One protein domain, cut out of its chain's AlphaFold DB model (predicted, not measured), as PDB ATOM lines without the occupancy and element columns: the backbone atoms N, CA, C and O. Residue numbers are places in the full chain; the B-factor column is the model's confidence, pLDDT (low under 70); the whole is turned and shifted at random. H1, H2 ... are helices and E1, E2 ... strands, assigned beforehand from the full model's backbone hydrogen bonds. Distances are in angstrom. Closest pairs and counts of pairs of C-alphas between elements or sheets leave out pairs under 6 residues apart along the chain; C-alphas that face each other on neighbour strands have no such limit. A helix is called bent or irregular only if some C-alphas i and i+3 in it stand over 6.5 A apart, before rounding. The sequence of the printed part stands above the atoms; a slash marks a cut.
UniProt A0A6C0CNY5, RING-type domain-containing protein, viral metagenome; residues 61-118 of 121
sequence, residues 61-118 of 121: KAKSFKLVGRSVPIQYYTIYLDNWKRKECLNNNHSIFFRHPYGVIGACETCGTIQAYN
ATOM      1  N   LYS A  61      16.191  13.458 -34.307       56.78
ATOM      2  CA  LYS A  61      16.903  14.382 -35.190       56.78
ATOM      3  C   LYS A  61      16.060  14.814 -36.400       56.78
ATOM      4  O   LYS A  61      16.041  15.996 -36.700       56.78
ATOM      5  N   ALA A  62      15.332  13.914 -37.066       63.12
ATOM      6  CA  ALA A  62      14.544  14.220 -38.267       63.12
ATOM      7  C   ALA A  62      13.312  15.101 -37.973       63.12
ATOM      8  O   ALA A  62      12.963  15.956 -38.786       63.12
ATOM      9  N   LYS A  63      12.681  14.965 -36.796       65.75
ATOM     10  CA  LYS A  63      11.504  15.774 -36.419       65.75
ATOM     11  C   LYS A  63      11.821  17.268 -36.383       65.75
ATOM     12  O   LYS A  63      11.048  18.069 -36.903       65.75
ATOM     13  N   SER A  64      12.975  17.632 -35.823       66.31
ATOM     14  CA  SER A  64      13.433  19.020 -35.762       66.31
ATOM     15  C   SER A  64      13.541  19.621 -37.160       66.31
ATOM     16  O   SER A  64      13.028  20.709 -37.393       66.31
ATOM     17  N   PHE A  65      14.105  18.884 -38.124       72.88
ATOM     18  CA  PHE A  65      14.307  19.401 -39.479       72.88
ATOM     19  C   PHE A  65      13.003  19.628 -40.248       72.88
ATOM     20  O   PHE A  65      12.972  20.532 -41.074       72.88
ATOM     21  N   LYS A  66      11.900  18.919 -39.955       75.62
ATOM     22  CA  LYS A  66      10.592  19.234 -40.568       75.62
ATOM     23  C   LYS A  66      10.071  20.629 -40.210       75.62
ATOM     24  O   LYS A  66       9.271  21.174 -40.963       75.62
ATOM     25  N   LEU A  67      10.493  21.194 -39.084       74.25
ATOM     26  CA  LEU A  67      10.040  22.509 -38.627       74.25
ATOM     27  C   LEU A  67      10.962  23.649 -39.085       74.25
ATOM     28  O   LEU A  67      10.592  24.810 -38.935       74.25
ATOM     29  N   VAL A  68      12.137  23.346 -39.651       74.00
ATOM     30  CA  VAL A  68      13.122  24.365 -40.043       74.00
ATOM     31  C   VAL A  68      13.140  24.562 -41.558       74.00
ATOM     32  O   VAL A  68      13.316  23.609 -42.315       74.00
ATOM     33  N   GLY A  69      13.024  25.817 -42.004       79.88
ATOM     34  CA  GLY A  69      13.101  26.183 -43.420       79.88
ATOM     35  C   GLY A  69      11.871  25.769 -44.241       79.88
ATOM     36  O   GLY A  69      11.005  25.019 -43.771       79.88
ATOM     37  N   ARG A  70      11.769  26.246 -45.491       84.50
ATOM     38  CA  ARG A  70      10.660  25.801 -46.362       84.50
ATOM     39  C   ARG A  70      10.990  24.441 -46.972       84.50
ATOM     40  O   ARG A  70      12.146  24.021 -47.034       84.50
ATOM     41  N   SER A  71       9.958  23.718 -47.380       86.56
ATOM     42  CA  SER A  71      10.121  22.469 -48.123       86.56
ATOM     43  C   SER A  71      10.754  22.746 -49.480       86.56
ATOM     44  O   SER A  71      10.350  23.682 -50.171       86.56
ATOM     45  N   VAL A  72      11.706  21.908 -49.878       86.00
ATOM     46  CA  VAL A  72      12.174  21.895 -51.265       86.00
ATOM     47  C   VAL A  72      11.028  21.378 -52.153       86.00
ATOM     48  O   VAL A  72      10.369  20.411 -51.763       86.00
ATOM     49  N   PRO A  73      10.738  21.994 -53.313       87.69
ATOM     50  CA  PRO A  73       9.729  21.469 -54.229       87.69
ATOM     51  C   PRO A  73      10.066  20.048 -54.703       87.69
ATOM     52  O   PRO A  73      11.222  19.738 -54.991       87.69
ATOM     53  N   ILE A  74       9.045  19.194 -54.822       84.75
ATOM     54  CA  ILE A  74       9.193  17.757 -55.128       84.75
ATOM     55  C   ILE A  74       9.955  17.525 -56.442       84.75
ATOM     56  O   ILE A  74      10.738  16.585 -56.538       84.75
ATOM     57  N   GLN A  75       9.803  18.419 -57.421       87.81
ATOM     58  CA  GLN A  75      10.508  18.352 -58.707       87.81
ATOM     59  C   GLN A  75      12.042  18.361 -58.589       87.81
ATOM     60  O   GLN A  75      12.719  17.901 -59.501       87.81
ATOM     61  N   TYR A  76      12.596  18.846 -57.472       86.81
ATOM     62  CA  TYR A  76      14.041  18.882 -57.226       86.81
ATOM     63  C   TYR A  76      14.536  17.731 -56.344       86.81
ATOM     64  O   TYR A  76      15.727  17.656 -56.058       86.81
ATOM     65  N   TYR A  77      13.658  16.831 -55.884       89.06
ATOM     66  CA  TYR A  77      14.045  15.755 -54.962       89.06
ATOM     67  C   TYR A  77      15.068  14.798 -55.577       89.06
ATOM     68  O   TYR A  77      15.985  14.368 -54.881       89.06
ATOM     69  N   THR A  78      14.942  14.494 -56.869       89.31
ATOM     70  CA  THR A  78      15.843  13.580 -57.591       89.31
ATOM     71  C   THR A  78      17.303  14.031 -57.508       89.31
ATOM     72  O   THR A  78      18.161  13.230 -57.153       89.31
ATOM     73  N   ILE A  79      17.567  15.336 -57.658       89.88
ATOM     74  CA  ILE A  79      18.909  15.947 -57.571       89.88
ATOM     75  C   ILE A  79      19.618  15.579 -56.252       89.88
ATOM     76  O   ILE A  79      20.828  15.320 -56.215       89.88
ATOM     77  N   TYR A  80      18.866  15.543 -55.150       89.12
ATOM     78  CA  TYR A  80      19.402  15.241 -53.823       89.12
ATOM     79  C   TYR A  80      19.401  13.741 -53.512       89.12
ATOM     80  O   TYR A  80      20.325  13.255 -52.850       89.12
ATOM     81  N   LEU A  81      18.396  13.002 -53.990       89.31
ATOM     82  CA  LEU A  81      18.282  11.552 -53.804       89.31
ATOM     83  C   LEU A  81      19.397  10.788 -54.523       89.31
ATOM     84  O   LEU A  81      19.968   9.870 -53.932       89.31
ATOM     85  N   ASP A  82      19.783  11.207 -55.728       89.69
ATOM     86  CA  ASP A  82      20.875  10.579 -56.487       89.69
ATOM     87  C   ASP A  82      22.188  10.599 -55.687       89.69
ATOM     88  O   ASP A  82      22.920   9.605 -55.590       89.69
ATOM     89  N   ASN A  83      22.419  11.717 -54.994       89.38
ATOM     90  CA  ASN A  83      23.585  11.970 -54.153       89.38
ATOM     91  C   ASN A  83      23.413  11.514 -52.692       89.38
ATOM     92  O   ASN A  83      24.283  11.779 -51.856       89.38
ATOM     93  N   TRP A  84      22.312  10.840 -52.340       91.81
ATOM     94  CA  TRP A  84      22.094  10.328 -50.988       91.81
ATOM     95  C   TRP A  84      23.108   9.224 -50.656       91.81
ATOM     96  O   TRP A  84      23.180   8.191 -51.334       91.81
ATOM     97  N   LYS A  85      23.902   9.446 -49.601       89.81
ATOM     98  CA  LYS A  85      25.048   8.597 -49.235       89.81
ATOM     99  C   LYS A  85      24.624   7.240 -48.685       89.81
ATOM    100  O   LYS A  85      25.281   6.236 -48.945       89.81
ATOM    101  N   ARG A  86      23.525   7.179 -47.928       89.69
ATOM    102  CA  ARG A  86      23.095   5.945 -47.260       89.69
ATOM    103  C   ARG A  86      22.121   5.155 -48.132       89.69
ATOM    104  O   ARG A  86      20.908   5.304 -47.994       89.69
ATOM    105  N   LYS A  87      22.654   4.304 -49.013       89.25
ATOM    106  CA  LYS A  87      21.863   3.520 -49.983       89.25
ATOM    107  C   LYS A  87      20.840   2.581 -49.339       89.25
ATOM    108  O   LYS A  87      19.778   2.397 -49.911       89.25
ATOM    109  N   GLU A  88      21.075   2.106 -48.114       89.56
ATOM    110  CA  GLU A  88      20.066   1.376 -47.323       89.56
ATOM    111  C   GLU A  88      18.733   2.131 -47.211       89.56
ATOM    112  O   GLU A  88      17.677   1.512 -47.247       89.56
ATOM    113  N   CYS A  89      18.764   3.466 -47.107       86.12
ATOM    114  CA  CYS A  89      17.533   4.257 -47.036       86.12
ATOM    115  C   CYS A  89      16.741   4.204 -48.343       86.12
ATOM    116  O   CYS A  89      15.520   4.252 -48.305       86.12
ATOM    117  N   LEU A  90      17.432   4.103 -49.481       87.19
ATOM    118  CA  LEU A  90      16.801   3.986 -50.792       87.19
ATOM    119  C   LEU A  90      16.321   2.545 -51.024       87.19
ATOM    120  O   LEU A  90      15.182   2.338 -51.422       87.19
ATOM    121  N   ASN A  91      17.154   1.555 -50.694       88.75
ATOM    122  CA  ASN A  91      16.855   0.135 -50.897       88.75
ATOM    123  C   ASN A  91      15.672  -0.348 -50.045       88.75
ATOM    124  O   ASN A  91      14.861  -1.136 -50.515       88.75
ATOM    125  N   ASN A  92      15.556   0.151 -48.810       87.00
ATOM    126  CA  ASN A  92      14.459  -0.181 -47.894       87.00
ATOM    127  C   ASN A  92      13.274   0.793 -48.007       87.00
ATOM    128  O   ASN A  92      12.397   0.793 -47.145       87.00
ATOM    129  N   ASN A  93      13.261   1.645 -49.039       85.00
ATOM    130  CA  ASN A  93      12.185   2.590 -49.330       85.00
ATOM    131  C   ASN A  93      11.804   3.482 -48.128       85.00
ATOM    132  O   ASN A  93      10.629   3.682 -47.815       85.00
ATOM    133  N   HIS A  94      12.807   3.996 -47.411       88.06
ATOM    134  CA  HIS A  94      12.578   4.890 -46.282       88.06
ATOM    135  C   HIS A  94      12.028   6.246 -46.747       88.06
ATOM    136  O   HIS A  94      12.452   6.785 -47.769       88.06
ATOM    137  N   SER A  95      11.161   6.860 -45.934       87.69
ATOM    138  CA  SER A  95      10.683   8.225 -46.199       87.69
ATOM    139  C   SER A  95      11.821   9.225 -45.987       87.69
ATOM    140  O   SER A  95      12.367   9.324 -44.883       87.69
ATOM    141  N   ILE A  96      12.200   9.955 -47.039       90.31
ATOM    142  CA  ILE A  96      13.213  11.019 -47.011       90.31
ATOM    143  C   ILE A  96      12.546  12.328 -47.437       90.31
ATOM    144  O   ILE A  96      11.842  12.377 -48.444       90.31
ATOM    145  N   PHE A  97      12.787  13.404 -46.690       89.69
ATOM    146  CA  PHE A  97      12.293  14.743 -47.016       89.69
ATOM    147  C   PHE A  97      13.431  15.760 -47.067       89.69
ATOM    148  O   PHE A  97      14.458  15.579 -46.411       89.69
ATOM    149  N   PHE A  98      13.223  16.858 -47.801       90.44
ATOM    150  CA  PHE A  98      14.224  17.909 -47.988       90.44
ATOM    151  C   PHE A  98      13.712  19.287 -47.554       90.44
ATOM    152  O   PHE A  98      12.559  19.657 -47.800       90.44
ATOM    153  N   ARG A  99      14.579  20.062 -46.897       89.69
ATOM    154  CA  ARG A  99      14.272  21.383 -46.326       89.69
ATOM    155  C   ARG A  99      15.347  22.398 -46.667       89.69
ATOM    156  O   ARG A  99      16.522  22.041 -46.710       89.69
ATOM    157  N   HIS A 100      14.943  23.656 -46.844       84.31
ATOM    158  CA  HIS A 100      15.845  24.776 -47.095       84.31
ATOM    159  C   HIS A 100      15.858  25.772 -45.910       84.31
ATOM    160  O   HIS A 100      15.041  26.688 -45.827       84.31
ATOM    161  N   PRO A 101      16.726  25.589 -44.904       72.62
ATOM    162  CA  PRO A 101      16.955  26.626 -43.898       72.62
ATOM    163  C   PRO A 101      17.953  27.692 -44.380       72.62
ATOM    164  O   PRO A 101      17.695  28.873 -44.189       72.62
ATOM    165  N   TYR A 102      19.042  27.275 -45.044       77.56
ATOM    166  CA  TYR A 102      20.106  28.137 -45.599       77.56
ATOM    167  C   TYR A 102      20.800  27.471 -46.804       77.56
ATOM    168  O   TYR A 102      21.039  28.113 -47.819       77.56
ATOM    169  N   GLY A 103      21.066  26.163 -46.708       84.44
ATOM    170  CA  GLY A 103      21.325  25.251 -47.833       84.44
ATOM    171  C   GLY A 103      20.194  24.228 -47.943       84.44
ATOM    172  O   GLY A 103      19.094  24.505 -47.468       84.44
ATOM    173  N   VAL A 104      20.449  23.035 -48.488       88.50
ATOM    174  CA  VAL A 104      19.452  21.951 -48.500       88.50
ATOM    175  C   VAL A 104      19.838  20.857 -47.515       88.50
ATOM    176  O   VAL A 104      20.963  20.374 -47.503       88.50
ATOM    177  N   ILE A 105      18.895  20.456 -46.669       89.62
ATOM    178  CA  ILE A 105      19.061  19.342 -45.737       89.62
ATOM    179  C   ILE A 105      18.067  18.262 -46.124       89.62
ATOM    180  O   ILE A 105      16.864  18.511 -46.139       89.62
ATOM    181  N   GLY A 106      18.572  17.068 -46.411       89.62
ATOM    182  CA  GLY A 106      17.772  15.861 -46.533       89.62
ATOM    183  C   GLY A 106      17.779  15.082 -45.224       89.62
ATOM    184  O   GLY A 106      18.832  14.899 -44.613       89.62
ATOM    185  N   ALA A 107      16.618  14.614 -44.785       90.25
ATOM    186  CA  ALA A 107      16.485  13.823 -43.572       90.25
ATOM    187  C   ALA A 107      15.567  12.622 -43.809       90.25
ATOM    188  O   ALA A 107      14.487  12.742 -44.383       90.25
ATOM    189  N   CYS A 108      16.014  11.460 -43.346       89.00
ATOM    190  CA  CYS A 108      15.250  10.226 -43.364       89.00
ATOM    191  C   CYS A 108      14.403  10.121 -42.092       89.00
ATOM    192  O   CYS A 108      14.933  10.153 -40.982       89.00
ATOM    193  N   GLU A 109      13.095   9.958 -42.251       83.25
ATOM    194  CA  GLU A 109      12.146   9.848 -41.142       83.25
ATOM    195  C   GLU A 109      12.285   8.526 -40.389       83.25
ATOM    196  O   GLU A 109      12.212   8.504 -39.163       83.25
ATOM    197  N   THR A 110      12.562   7.449 -41.125       80.50
ATOM    198  CA  THR A 110      12.596   6.081 -40.599       80.50
ATOM    199  C   THR A 110      13.831   5.818 -39.737       80.50
ATOM    200  O   THR A 110      13.719   5.273 -38.646       80.50
ATOM    201  N   CYS A 111      15.021   6.219 -40.200       82.94
ATOM    202  CA  CYS A 111      16.288   5.909 -39.520       82.94
ATOM    203  C   CYS A 111      17.042   7.137 -38.992       82.94
ATOM    204  O   CYS A 111      18.089   6.991 -38.368       82.94
ATOM    205  N   GLY A 112      16.563   8.354 -39.276       81.19
ATOM    206  CA  GLY A 112      17.180   9.586 -38.781       81.19
ATOM    207  C   GLY A 112      18.477  10.010 -39.440       81.19
ATOM    208  O   GLY A 112      19.137  10.919 -38.935       81.19
ATOM    209  N   THR A 113      18.856   9.363 -40.543       87.50
ATOM    210  CA  THR A 113      20.008   9.783 -41.344       87.50
ATOM    211  C   THR A 113      19.754  11.182 -41.887       87.50
ATOM    212  O   THR A 113      18.687  11.447 -42.436       87.50
ATOM    213  N   ILE A 114      20.732  12.070 -41.730       87.94
ATOM    214  CA  ILE A 114      20.667  13.457 -42.188       87.94
ATOM    215  C   ILE A 114      21.851  13.712 -43.102       87.94
ATOM    216  O   ILE A 114      22.973  13.303 -42.801       87.94
ATOM    217  N   GLN A 115      21.597  14.410 -44.198       89.56
ATOM    218  CA  GLN A 115      22.609  14.806 -45.153       89.56
ATOM    219  C   GLN A 115      22.408  16.270 -45.535       89.56
ATOM    220  O   GLN A 115      21.321  16.675 -45.939       89.56
ATOM    221  N   ALA A 116      23.467  17.061 -45.392       88.81
ATOM    222  CA  ALA A 116      23.510  18.423 -45.900       88.81
ATOM    223  C   ALA A 116      23.976  18.423 -47.361       88.81
ATOM    224  O   ALA A 116      24.819  17.615 -47.760       88.81
ATOM    225  N   TYR A 117      23.430  19.353 -48.129       87.88
ATOM    226  CA  TYR A 117      23.698  19.578 -49.537       87.88
ATOM    227  C   TYR A 117      23.909  21.069 -49.776       87.88
ATOM    228  O   TYR A 117      23.276  21.921 -49.140       87.88
ATOM    229  N   ASN A 118      24.759  21.371 -50.752       84.62
ATOM    230  CA  ASN A 118      24.789  22.697 -51.346       84.62
ATOM    231  C   ASN A 118      23.491  22.921 -52.136       84.62
ATOM    232  O   ASN A 118      22.849  21.967 -52.579       84.62
TER     233      ASN A 118
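What this domain is: This is residues 61 to 118 of the 121 residues of the protein "RING-type domain-containing protein" of viral metagenome (UniProt A0A6C0CNY5). A small three-stranded sheet, E1 E2 E3, forms the middle of this domain, with the short helix H1 over one face and the longer H2 over the other. H3 sits off one end of the sheet, near where E1 begins and E2 ends, and the turn between E1 and E2 makes the opposite end of the longest axis. The printed part has 58 residues, with three named helices followed by three named strands, in the order H1 H2 H3 E1 E2 E3; the sheet's order is E1 - E2 - E3, all antiparallel, and the class is mixed, helices and strands. The whole is compact, with a radius of gyration of the C-alphas of 10.3 A and spans of 28 by 22 by 17 A.

Where its parts are: E1 is residues 96 to 100, 14.0 A from first to last C-alpha, beginning at C-alpha 96 (13.213, 11.019, -47.011). E2 is residues 104 to 108, 13.5 A, and E3 is residues 114 to 117, 10.0 A, ending at C-alpha 117 (23.698, 19.578, -49.537). H2 is residues 74 to 82, 13.8 A, and is irregular: C-alphas 75 and 78 are 7.2 A apart. H1 is residues 61 to 66, 9.6 A, beginning at C-alpha 61 (16.903, 14.382, -35.190). H3 is residues 87 to 91, 6.1 A.

How they stand to each other: E1, E2 and E3 form a meander, each strand the antiparallel neighbour of the one before. E1 and E2 are a hairpin at 156 degrees, with N 97 and O 107 within hydrogen-bond range at 2.9 A. E2 and E3 are a hairpin at 158 degrees, with N 106 and O 115 at 2.8 A. Residues 70 to 71 pair antiparallel with residues 99 to 100 of the edge strand E1. H1 is on the sheet at a height of 8.2 A, over E2 and slantwise to the strands; its closest C-alphas to E2 are those of Ala 62 and Ala 107, 5.7 A. H2 is on the opposite face at a height of 8.7 A, over E2 and across the strands, at 74 degrees to E2 on the local plane; the C-alphas of Tyr 80 and Gly 106 are their closest, 7.5 A. H3 is not on the sheet, but only just, with 4 pairs of C-alphas within 10 A; its closest C-alphas to E2 are those of Cys 89 and Cys 108, 7.4 A. H2 and H3 are only just apart, closest 8.3 A. In H3 every O i to N i+4 pair is within hydrogen-bond range; in H1 1 of 2 is, and in H2 2 of 5, beside 4 of 6 O i to N i+3 pairs.

The domain as a whole: The two C-alphas farthest apart are those of Asn 92 and Tyr 102, 29.0 A. The printed part has no cut and no long link. Mean pLDDT of the printed part is 84.5, and residues 61 to 64 are under 70.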